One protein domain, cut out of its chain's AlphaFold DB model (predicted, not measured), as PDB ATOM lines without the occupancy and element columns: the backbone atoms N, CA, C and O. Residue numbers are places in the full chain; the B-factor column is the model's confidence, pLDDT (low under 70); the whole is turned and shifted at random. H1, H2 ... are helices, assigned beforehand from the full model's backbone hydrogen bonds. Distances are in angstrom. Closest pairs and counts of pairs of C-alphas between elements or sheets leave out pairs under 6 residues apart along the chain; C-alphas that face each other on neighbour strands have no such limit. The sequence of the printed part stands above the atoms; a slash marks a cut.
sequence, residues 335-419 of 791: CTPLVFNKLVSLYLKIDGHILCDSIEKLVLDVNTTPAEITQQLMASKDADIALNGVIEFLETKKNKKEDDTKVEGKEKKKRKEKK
ATOM      1  N   CYS A 335      32.566  45.644 -50.104       84.88
ATOM      2  CA  CYS A 335      33.392  46.837 -49.977       84.88
ATOM      3  C   CYS A 335      34.868  46.462 -49.761       84.88
ATOM      4  O   CYS A 335      35.187  45.709 -48.845       84.88
ATOM      5  N   THR A 336      35.764  47.005 -50.583       86.38
ATOM      6  CA  THR A 336      37.217  46.912 -50.396       86.38
ATOM      7  C   THR A 336      37.734  48.156 -49.663       86.38
ATOM      8  O   THR A 336      37.055  49.186 -49.659       86.38
ATOM      9  N   PRO A 337      38.947  48.126 -49.079       85.44
ATOM     10  CA  PRO A 337      39.585  49.317 -48.509       85.44
ATOM     11  C   PRO A 337      39.625  50.521 -49.469       85.44
ATOM     12  O   PRO A 337      39.363  51.655 -49.073       85.44
ATOM     13  N   LEU A 338      39.867  50.273 -50.760       84.25
ATOM     14  CA  LEU A 338      39.904  51.315 -51.790       84.25
ATOM     15  C   LEU A 338      38.517  51.924 -52.038       84.25
ATOM     16  O   LEU A 338      38.372  53.149 -52.079       84.25
ATOM     17  N   VAL A 339      37.483  51.084 -52.137       85.62
ATOM     18  CA  VAL A 339      36.088  51.529 -52.259       85.62
ATOM     19  C   VAL A 339      35.644  52.280 -50.998       85.62
ATOM     20  O   VAL A 339      35.002  53.326 -51.109       85.62
ATOM     21  N   PHE A 340      36.033  51.813 -49.810       88.31
ATOM     22  CA  PHE A 340      35.764  52.478 -48.534       88.31
ATOM     23  C   PHE A 340      36.362  53.888 -48.488       88.31
ATOM     24  O   PHE A 340      35.640  54.854 -48.237       88.31
ATOM     25  N   ASN A 341      37.648  54.033 -48.808       86.44
ATOM     26  CA  ASN A 341      38.307  55.339 -48.835       86.44
ATOM     27  C   ASN A 341      37.655  56.280 -49.852       86.44
ATOM     28  O   ASN A 341      37.451  57.466 -49.577       86.44
ATOM     29  N   LYS A 342      37.231  55.746 -51.004       86.31
ATOM     30  CA  LYS A 342      36.467  56.524 -51.979       86.31
ATOM     31  C   LYS A 342      35.132  57.003 -51.398       86.31
ATOM     32  O   LYS A 342      34.807  58.177 -51.568       86.31
ATOM     33  N   LEU A 343      34.389  56.165 -50.676       86.69
ATOM     34  CA  LEU A 343      33.147  56.568 -50.000       86.69
ATOM     35  C   LEU A 343      33.389  57.657 -48.945       86.69
ATOM     36  O   LEU A 343      32.665  58.651 -48.922       86.69
ATOM     37  N   VAL A 344      34.431  57.522 -48.122       86.75
ATOM     38  CA  VAL A 344      34.811  58.541 -47.127       86.75
ATOM     39  C   VAL A 344      35.106  59.881 -47.804       86.75
ATOM     40  O   VAL A 344      34.546  60.906 -47.407       86.75
ATOM     41  N   SER A 345      35.891  59.879 -48.887       85.94
ATOM     42  CA  SER A 345      36.188  61.100 -49.649       85.94
ATOM     43  C   SER A 345      34.933  61.748 -50.252       85.94
ATOM     44  O   SER A 345      34.820  62.971 -50.294       85.94
ATOM     45  N   LEU A 346      33.950  60.946 -50.675       85.06
ATOM     46  CA  LEU A 346      32.712  61.433 -51.289       85.06
ATOM     47  C   LEU A 346      31.745  62.040 -50.263       85.06
ATOM     48  O   LEU A 346      31.165  63.095 -50.525       85.06
ATOM     49  N   TYR A 347      31.566  61.387 -49.112       84.19
ATOM     50  CA  TYR A 347      30.563  61.777 -48.115       84.19
ATOM     51  C   TYR A 347      31.096  62.746 -47.060       84.19
ATOM     52  O   TYR A 347      30.408  63.710 -46.719       84.19
ATOM     53  N   LEU A 348      32.317  62.525 -46.571       83.56
ATOM     54  CA  LEU A 348      32.929  63.337 -45.518       83.56
ATOM     55  C   LEU A 348      33.874  64.413 -46.076       83.56
ATOM     56  O   LEU A 348      34.170  65.371 -45.369       83.56
ATOM     57  N   LYS A 349      34.288  64.309 -47.351       82.88
ATOM     58  CA  LYS A 349      35.240  65.226 -48.016       82.88
ATOM     59  C   LYS A 349      36.610  65.280 -47.331       82.88
ATOM     60  O   LYS A 349      37.185  66.355 -47.175       82.88
ATOM     61  N   ILE A 350      37.110  64.115 -46.920       82.75
ATOM     62  CA  ILE A 350      38.407  63.954 -46.250       82.75
ATOM     63  C   ILE A 350      39.242  62.930 -47.022       82.75
ATOM     64  O   ILE A 350      38.716  61.896 -47.433       82.75
ATOM     65  N   ASP A 351      40.538  63.204 -47.173       68.81
ATOM     66  CA  ASP A 351      41.497  62.359 -47.903       68.81
ATOM     67  C   ASP A 351      42.234  61.343 -47.000       68.81
ATOM     68  O   ASP A 351      43.191  60.701 -47.426       68.81
ATOM     69  N   GLY A 352      41.801  61.191 -45.740       65.88
ATOM     70  CA  GLY A 352      42.366  60.238 -44.782       65.88
ATOM     71  C   GLY A 352      42.023  60.555 -43.323       65.88
ATOM     72  O   GLY A 352      41.889  61.716 -42.940       65.88
ATOM     73  N   HIS A 353      41.888  59.515 -42.499       76.62
ATOM     74  CA  HIS A 353      41.594  59.628 -41.069       76.62
ATOM     75  C   HIS A 353      42.377  58.581 -40.269       76.62
ATOM     76  O   HIS A 353      42.609  57.481 -40.760       76.62
ATOM     77  N   ILE A 354      42.718  58.877 -39.010       77.38
ATOM     78  CA  ILE A 354      43.456  57.951 -38.120       77.38
ATOM     79  C   ILE A 354      42.680  56.634 -37.917       77.38
ATOM     80  O   ILE A 354      43.260  55.573 -37.713       77.38
ATOM     81  N   LEU A 355      41.350  56.704 -37.999       80.38
ATOM     82  CA  LEU A 355      40.459  55.549 -37.872       80.38
ATOM     83  C   LEU A 355      40.332  54.724 -39.166       80.38
ATOM     84  O   LEU A 355      39.839  53.600 -39.093       80.38
ATOM     85  N   CYS A 356      40.779  55.231 -40.325       81.38
ATOM     86  CA  CYS A 356      40.680  54.502 -41.594       81.38
ATOM     87  C   CYS A 356      41.472  53.189 -41.547       81.38
ATOM     88  O   CYS A 356      40.896  52.150 -41.844       81.38
ATOM     89  N   ASP A 357      42.714  53.194 -41.054       81.06
ATOM     90  CA  ASP A 357      43.562  51.989 -40.975       81.06
ATOM     91  C   ASP A 357      42.925  50.853 -40.151       81.06
ATOM     92  O   ASP A 357      43.095  49.664 -40.441       81.06
ATOM     93  N   SER A 358      42.194  51.213 -39.091       78.75
ATOM     94  CA  SER A 358      41.462  50.259 -38.251       78.75
ATOM     95  C   SER A 358      40.233  49.708 -38.977       78.75
ATOM     96  O   SER A 358      39.963  48.508 -38.906       78.75
ATOM     97  N   ILE A 359      39.512  50.564 -39.705       82.56
ATOM     98  CA  ILE A 359      38.315  50.184 -40.463       82.56
ATOM     99  C   ILE A 359      38.681  49.319 -41.671       82.56
ATOM    100  O   ILE A 359      38.019  48.313 -41.903       82.56
ATOM    101  N   GLU A 360      39.756  49.629 -42.395       84.25
ATOM    102  CA  GLU A 360      40.208  48.847 -43.553       84.25
ATOM    103  C   GLU A 360      40.452  47.375 -43.196       84.25
ATOM    104  O   GLU A 360      40.036  46.474 -43.927       84.25
ATOM    105  N   LYS A 361      41.053  47.115 -42.029       82.25
ATOM    106  CA  LYS A 361      41.248  45.749 -41.515       82.25
ATOM    107  C   LYS A 361      39.922  45.068 -41.177       82.25
ATOM    108  O   LYS A 361      39.739  43.896 -41.489       82.25
ATOM    109  N   LEU A 362      38.989  45.794 -40.561       80.50
ATOM    110  CA  LEU A 362      37.675  45.262 -40.186       80.50
ATOM    111  C   LEU A 362      36.772  44.992 -41.401       80.50
ATOM    112  O   LEU A 362      36.005  44.031 -41.385       80.50
ATOM    113  N   VAL A 363      36.876  45.802 -42.459       82.88
ATOM    114  CA  VAL A 363      36.136  45.626 -43.720       82.88
ATOM    115  C   VAL A 363      36.587  44.361 -44.456       82.88
ATOM    116  O   VAL A 363      35.752  43.655 -45.015       82.88
ATOM    117  N   LEU A 364      37.879  44.014 -44.395       81.56
ATOM    118  CA  LEU A 364      38.393  42.754 -44.949       81.56
ATOM    119  C   LEU A 364      37.901  41.517 -44.176       81.56
ATOM    120  O   LEU A 364      37.655  40.473 -44.777       81.56
ATOM    121  N   ASP A 365      37.730  41.632 -42.857       79.69
ATOM    122  CA  ASP A 365      37.233  40.543 -42.004       79.69
ATOM    123  C   ASP A 365      35.714  40.314 -42.155       79.69
ATOM    124  O   ASP A 365      35.201  39.211 -41.923       79.69
ATOM    125  N   VAL A 366      34.962  41.363 -42.505       80.62
ATOM    126  CA  VAL A 366      33.498  41.357 -42.507       80.62
ATOM    127  C   VAL A 366      32.950  41.807 -43.858       80.62
ATOM    128  O   VAL A 366      32.892  42.998 -44.148       80.62
ATOM    129  N   ASN A 367      32.402  40.856 -44.625       80.12
ATOM    130  CA  ASN A 367      31.635  41.132 -45.846       80.12
ATOM    131  C   ASN A 367      30.537  42.186 -45.593       80.12
ATOM    132  O   ASN A 367      29.477  41.900 -45.013       80.12
ATOM    133  N   THR A 368      30.801  43.415 -46.023       84.12
ATOM    134  CA  THR A 368      29.902  44.566 -45.919       84.12
ATOM    135  C   THR A 368      29.703  45.179 -47.286       84.12
ATOM    136  O   THR A 368      30.624  45.227 -48.100       84.12
ATOM    137  N   THR A 369      28.478  45.593 -47.588       87.38
ATOM    138  CA  THR A 369      28.189  46.199 -48.890       87.38
ATOM    139  C   THR A 369      28.456  47.705 -48.841       87.38
ATOM    140  O   THR A 369      28.311  48.326 -47.783       87.38
ATOM    141  N   PRO A 370      28.811  48.335 -49.975       86.75
ATOM    142  CA  PRO A 370      28.942  49.787 -50.061       86.75
ATOM    143  C   PRO A 370      27.719  50.549 -49.525       86.75
ATOM    144  O   PRO A 370      27.888  51.575 -48.870       86.75
ATOM    145  N   ALA A 371      26.497  50.042 -49.736       86.62
ATOM    146  CA  ALA A 371      25.277  50.650 -49.200       86.62
ATOM    147  C   ALA A 371      25.211  50.634 -47.662       86.62
ATOM    148  O   ALA A 371      24.846  51.646 -47.068       86.62
ATOM    149  N   GLU A 372      25.596  49.527 -47.014       87.19
ATOM    150  CA  GLU A 372      25.631  49.428 -45.545       87.19
ATOM    151  C   GLU A 372      26.609  50.447 -44.942       87.19
ATOM    152  O   GLU A 372      26.269  51.149 -43.993       87.19
ATOM    153  N   ILE A 373      27.806  50.566 -45.523       87.38
ATOM    154  CA  ILE A 373      28.819  51.538 -45.087       87.38
ATOM    155  C   ILE A 373      28.333  52.970 -45.323       87.38
ATOM    156  O   ILE A 373      28.433  53.819 -44.439       87.38
ATOM    157  N   THR A 374      27.766  53.232 -46.500       87.00
ATOM    158  CA  THR A 374      27.229  54.548 -46.859       87.00
ATOM    159  C   THR A 374      26.148  54.992 -45.877       87.00
ATOM    160  O   THR A 374      26.147  56.142 -45.450       87.00
ATOM    161  N   GLN A 375      25.264  54.082 -45.462       88.12
ATOM    162  CA  GLN A 375      24.229  54.371 -44.471       88.12
ATOM    163  C   GLN A 375      24.820  54.843 -43.134       88.12
ATOM    164  O   GLN A 375      24.292  55.783 -42.541       88.12
ATOM    165  N   GLN A 376      25.918  54.233 -42.678       86.69
ATOM    166  CA  GLN A 376      26.602  54.659 -41.452       86.69
ATOM    167  C   GLN A 376      27.315  56.005 -41.634       86.69
ATOM    168  O   GLN A 376      27.214  56.879 -40.778       86.69
ATOM    169  N   LEU A 377      27.965  56.221 -42.782       86.50
ATOM    170  CA  LEU A 377      28.622  57.495 -43.099       86.50
ATOM    171  C   LEU A 377      27.630  58.661 -43.217       86.50
ATOM    172  O   LEU A 377      27.973  59.796 -42.907       86.50
ATOM    173  N   MET A 378      26.390  58.397 -43.634       86.06
ATOM    174  CA  MET A 378      25.327  59.404 -43.716       86.06
ATOM    175  C   MET A 378      24.730  59.788 -42.354       86.06
ATOM    176  O   MET A 378      23.992  60.773 -42.280       86.06
ATOM    177  N   ALA A 379      25.017  59.040 -41.284       83.81
ATOM    178  CA  ALA A 379      24.427  59.277 -39.967       83.81
ATOM    179  C   ALA A 379      24.918  60.581 -39.312       83.81
ATOM    180  O   ALA A 379      24.196  61.182 -38.517       83.81
ATOM    181  N   SER A 380      26.123  61.044 -39.656       83.69
ATOM    182  CA  SER A 380      26.689  62.298 -39.157       83.69
ATOM    183  C   SER A 380      27.534  62.988 -40.224       83.69
ATOM    184  O   SER A 380      28.166  62.342 -41.050       83.69
ATOM    185  N   LYS A 381      27.570  64.327 -40.190       80.31
ATOM    186  CA  LYS A 381      28.510  65.129 -40.997       80.31
ATOM    187  C   LYS A 381      29.887  65.249 -40.343       80.31
ATOM    188  O   LYS A 381      30.829  65.682 -40.997       80.31
ATOM    189  N   ASP A 382      29.969  64.931 -39.055       83.62
ATOM    190  CA  ASP A 382      31.217  64.901 -38.307       83.62
ATOM    191  C   ASP A 382      31.921  63.566 -38.570       83.62
ATOM    192  O   ASP A 382      31.338  62.498 -38.357       83.62
ATOM    193  N   ALA A 383      33.156  63.641 -39.059       83.12
ATOM    194  CA  ALA A 383      33.920  62.481 -39.483       83.12
ATOM    195  C   ALA A 383      34.281  61.547 -38.331       83.12
ATOM    196  O   ALA A 383      34.231  60.333 -38.516       83.12
ATOM    197  N   ASP A 384      34.565  62.080 -37.142       81.94
ATOM    198  CA  ASP A 384      34.879  61.254 -35.978       81.94
ATOM    199  C   ASP A 384      33.654  60.439 -35.559       81.94
ATOM    200  O   ASP A 384      33.743  59.237 -35.309       81.94
ATOM    201  N   ILE A 385      32.479  61.071 -35.535       83.94
ATOM    202  CA  ILE A 385      31.223  60.410 -35.156       83.94
ATOM    203  C   ILE A 385      30.818  59.377 -36.215       83.94
ATOM    204  O   ILE A 385      30.455  58.252 -35.871       83.94
ATOM    205  N   ALA A 386      30.905  59.735 -37.500       86.56
ATOM    206  CA  ALA A 386      30.541  58.850 -38.602       86.56
ATOM    207  C   ALA A 386      31.456  57.616 -38.679       86.56
ATOM    208  O   ALA A 386      30.968  56.493 -38.796       86.56
ATOM    209  N   LEU A 387      32.776  57.801 -38.565       86.75
ATOM    210  CA  LEU A 387      33.742  56.701 -38.630       86.75
ATOM    211  C   LEU A 387      33.680  55.802 -37.389       86.75
ATOM    212  O   LEU A 387      33.766  54.584 -37.527       86.75
ATOM    213  N   ASN A 388      33.451  56.360 -36.195       85.75
ATOM    214  CA  ASN A 388      33.202  55.544 -35.003       85.75
ATOM    215  C   ASN A 388      31.910  54.719 -35.132       85.75
ATOM    216  O   ASN A 388      31.902  53.547 -34.761       85.75
ATOM    217  N   GLY A 389      30.852  55.278 -35.734       84.62
ATOM    218  CA  GLY A 389      29.628  54.529 -36.041       84.62
ATOM    219  C   GLY A 389      29.859  53.364 -37.014       84.62
ATOM    220  O   GLY A 389      29.298  52.283 -36.837       84.62
ATOM    221  N   VAL A 390      30.743  53.537 -38.008       87.00
ATOM    222  CA  VAL A 390      31.161  52.447 -38.911       87.00
ATOM    223  C   VAL A 390      31.894  51.341 -38.143       87.00
ATOM    224  O   VAL A 390      31.618  50.164 -38.376       87.00
ATOM    225  N   ILE A 391      32.791  51.693 -37.215       86.94
ATOM    226  CA  ILE A 391      33.512  50.717 -36.378       86.94
ATOM    227  C   ILE A 391      32.529  49.916 -35.518       86.94
ATOM    228  O   ILE A 391      32.547  48.687 -35.568       86.94
ATOM    229  N   GLU A 392      31.631  50.591 -34.796       87.00
ATOM    230  CA  GLU A 392      30.635  49.937 -33.937       87.00
ATOM    231  C   GLU A 392      29.752  48.964 -34.738       87.00
ATOM    232  O   GLU A 392      29.491  47.831 -34.316       87.00
ATOM    233  N   PHE A 393      29.336  49.370 -35.942       88.12
ATOM    234  CA  PHE A 393      28.578  48.518 -36.855       88.12
ATOM    235  C   PHE A 393      29.367  47.270 -37.286       88.12
ATOM    236  O   PHE A 393      28.840  46.153 -37.220       88.12
ATOM    237  N   LEU A 394      30.626  47.440 -37.704       86.19
ATOM    238  CA  LEU A 394      31.488  46.343 -38.155       86.19
ATOM    239  C   LEU A 394      31.787  45.352 -37.027       86.19
ATOM    240  O   LEU A 394      31.671  44.141 -37.233       86.19
ATOM    241  N   GLU A 395      32.097  45.840 -35.827       85.69
ATOM    242  CA  GLU A 395      32.333  45.004 -34.647       85.69
ATOM    243  C   GLU A 395      31.073  44.232 -34.240       85.69
ATOM    244  O   GLU A 395      31.127  43.026 -33.987       85.69
ATOM    245  N   THR A 396      29.908  44.880 -34.273       86.38
ATOM    246  CA  THR A 396      28.625  44.217 -33.997       86.38
ATOM    247  C   THR A 396      28.345  43.096 -35.002       86.38
ATOM    248  O   THR A 396      27.875  42.016 -34.628       86.38
ATOM    249  N   LYS A 397      28.646  43.319 -36.289       84.44
ATOM    250  CA  LYS A 397      28.460  42.322 -37.355       84.44
ATOM    251  C   LYS A 397      29.470  41.172 -37.238       84.44
ATOM    252  O   LYS A 397      29.095  40.017 -37.452       84.44
ATOM    253  N   LYS A 398      30.709  41.463 -36.828       84.94
ATOM    254  CA  LYS A 398      31.742  40.463 -36.517       84.94
ATOM    255  C   LYS A 398      31.311  39.552 -35.362       84.94
ATOM    256  O   LYS A 398      31.317  38.333 -35.517       84.94
ATOM    257  N   ASN A 399      30.821  40.133 -34.266       80.00
ATOM    258  CA  ASN A 399      30.351  39.386 -33.094       80.00
ATOM    259  C   ASN A 399      29.148  38.479 -33.416       80.00
ATOM    260  O   ASN A 399      29.112  37.326 -32.989       80.00
ATOM    261  N   LYS A 400      28.195  38.953 -34.234       76.25
ATOM    262  CA  LYS A 400      27.065  38.125 -34.701       76.25
ATOM    263  C   LYS A 400      27.520  36.920 -35.528       76.25
ATOM    264  O   LYS A 400      27.061  35.810 -35.271       76.25
ATOM    265  N   LYS A 401      28.466  37.105 -36.461       69.19
ATOM    266  CA  LYS A 401      29.052  35.994 -37.238       69.19
ATOM    267  C   LYS A 401      29.690  34.939 -36.327       69.19
ATOM    268  O   LYS A 401      29.506  33.741 -36.551       69.19
ATOM    269  N   GLU A 402      30.423  35.353 -35.295       66.19
ATOM    270  CA  GLU A 402      31.046  34.418 -34.349       66.19
ATOM    271  C   GLU A 402      30.020  33.621 -33.529       66.19
ATOM    272  O   GLU A 402      30.241  32.438 -33.247       66.19
ATOM    273  N   ASP A 403      28.885  34.225 -33.178       61.75
ATOM    274  CA  ASP A 403      27.821  33.548 -32.436       61.75
ATOM    275  C   ASP A 403      26.986  32.601 -33.313       61.75
ATOM    276  O   ASP A 403      26.724  31.468 -32.892       61.75
ATOM    277  N   ASP A 404      26.685  32.968 -34.560       60.00
ATOM    278  CA  ASP A 404      26.004  32.085 -35.522       60.00
ATOM    279  C   ASP A 404      26.842  30.830 -35.828       60.00
ATOM    280  O   ASP A 404      26.335  29.700 -35.852       60.00
ATOM    281  N   THR A 405      28.165  30.991 -35.930       59.56
ATOM    282  CA  THR A 405      29.102  29.874 -36.141       59.56
ATOM    283  C   THR A 405      29.115  28.901 -34.946       59.56
ATOM    284  O   THR A 405      29.233  27.679 -35.116       59.56
ATOM    285  N   LYS A 406      28.927  29.403 -33.713       58.16
ATOM    286  CA  LYS A 406      28.801  28.573 -32.496       58.16
ATOM    287  C   LYS A 406      27.450  27.846 -32.423       58.16
ATOM    288  O   LYS A 406      27.398  26.717 -31.917       58.16
ATOM    289  N   VAL A 407      26.368  28.455 -32.914       56.56
ATOM    290  CA  VAL A 407      25.015  27.865 -32.935       56.56
ATOM    291  C   VAL A 407      24.926  26.728 -33.960       56.56
ATOM    292  O   VAL A 407      24.501  25.623 -33.602       56.56
ATOM    293  N   GLU A 408      25.445  26.916 -35.177       49.78
ATOM    294  CA  GLU A 408      25.511  25.849 -36.188       49.78
ATOM    295  C   GLU A 408      26.331  24.632 -35.724       49.78
ATOM    296  O   GLU A 408      25.983  23.474 -35.998       49.78
ATOM    297  N   GLY A 409      27.425  24.871 -34.991       49.59
ATOM    298  CA  GLY A 409      28.250  23.813 -34.406       49.59
ATOM    299  C   GLY A 409      27.484  22.950 -33.394       49.59
ATOM    300  O   GLY A 409      27.663  21.725 -33.353       49.59
ATOM    301  N   LYS A 410      26.576  23.556 -32.616       50.97
ATOM    302  CA  LYS A 410      25.701  22.848 -31.664       50.97
ATOM    303  C   LYS A 410      24.592  22.061 -32.371       50.97
ATOM    304  O   LYS A 410      24.310  20.926 -31.971       50.97
ATOM    305  N   GLU A 411      24.011  22.585 -33.449       52.28
ATOM    306  CA  GLU A 411      22.984  21.874 -34.227       52.28
ATOM    307  C   GLU A 411      23.537  20.679 -35.013       52.28
ATOM    308  O   GLU A 411      22.934  19.599 -35.012       52.28
ATOM    309  N   LYS A 412      24.730  20.810 -35.611       49.69
ATOM    310  CA  LYS A 412      25.432  19.694 -36.273       49.69
ATOM    311  C   LYS A 412      25.768  18.563 -35.284       49.69
ATOM    312  O   LYS A 412      25.711  17.390 -35.665       49.69
ATOM    313  N   LYS A 413      26.039  18.883 -34.009       52.97
ATOM    314  CA  LYS A 413      26.222  17.896 -32.923       52.97
ATOM    315  C   LYS A 413      24.916  17.162 -32.579       52.97
ATOM    316  O   LYS A 413      24.899  15.931 -32.609       52.97
ATOM    317  N   LYS A 414      23.802  17.887 -32.397       52.28
ATOM    318  CA  LYS A 414      22.462  17.297 -32.169       52.28
ATOM    319  C   LYS A 414      21.989  16.407 -33.329       52.28
ATOM    320  O   LYS A 414      21.378  15.361 -33.107       52.28
ATOM    321  N   ARG A 415      22.296  16.774 -34.581       46.53
ATOM    322  CA  ARG A 415      21.970  15.966 -35.777       46.53
ATOM    323  C   ARG A 415      22.763  14.652 -35.846       46.53
ATOM    324  O   ARG A 415      22.223  13.648 -36.311       46.53
ATOM    325  N   LYS A 416      24.013  14.629 -35.361       51.84
ATOM    326  CA  LYS A 416      24.830  13.402 -35.269       51.84
ATOM    327  C   LYS A 416      24.334  12.446 -34.176       51.84
ATOM    328  O   LYS A 416      24.354  11.237 -34.395       51.84
ATOM    329  N   GLU A 417      23.825  12.958 -33.057       53.88
ATOM    330  CA  GLU A 417      23.224  12.131 -31.996       53.88
ATOM    331  C   GLU A 417      21.897  11.490 -32.429       53.88
ATOM    332  O   GLU A 417      21.717  10.285 -32.250       53.88
ATOM    333  N   LYS A 418      21.020  12.236 -33.118       51.19
ATOM    334  CA  LYS A 418      19.780  11.676 -33.696       51.19
ATOM    335  C   LYS A 418      20.040  10.583 -34.743       51.19
ATOM    336  O   LYS A 418      19.305   9.601 -34.797       51.19
ATOM    337  N   LYS A 419      21.106  10.700 -35.551       50.16
ATOM    338  CA  LYS A 419      21.491   9.646 -36.513       50.16
ATOM    339  C   LYS A 419      21.970   8.356 -35.830       50.16
ATOM    340  O   LYS A 419      21.688   7.280 -36.349       50.16
TER     341      LYS A 419
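This is residues 335 to 419 of the 791 residues of the protein "AAA domain-containing protein" of Brassica oleracea var. oleracea (UniProt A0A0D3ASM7). Three short helices, H1 to H3, and the first part of long H4 make a compact head; residues 402 to 419 of H4 stick out as an arm. The 85 printed residues, all helix in class, have H1, H2, H3, H4 in order. The whole is loose, radius of gyration of the C-alphas 16.8 A, spanning 58 by 21 by 21 A.

H1, residues 337 to 347, touches H2, residues 356 to 365, at a steep 52 degrees; closest C-alphas: Pro 337 and Glu 360, 5.0 A. H1 touches H3, residues 370 to 377, at a steep 49 degrees; closest C-alphas: Tyr 347 and Leu 377, 6.9 A. H4, residues 383 to 419, touches H2 with residues 387 to 398 alone, at a shallow 19 degrees; closest C-alphas: Ile 359 and Ile 391, 6.3 A. Every O i to N i+4 pair is within hydrogen-bond range in H1, H3, H4; 5 of 6 in H2.

H1 begins at C-alpha 337 (39.585, 49.317, -48.509); H4, 54.4 A long, ends at C-alpha 419 (21.491, 9.646, -36.513).

The printed part has no cut. No link is long. pLDDT is under 70 at residues 351 to 352 and 401 to 419.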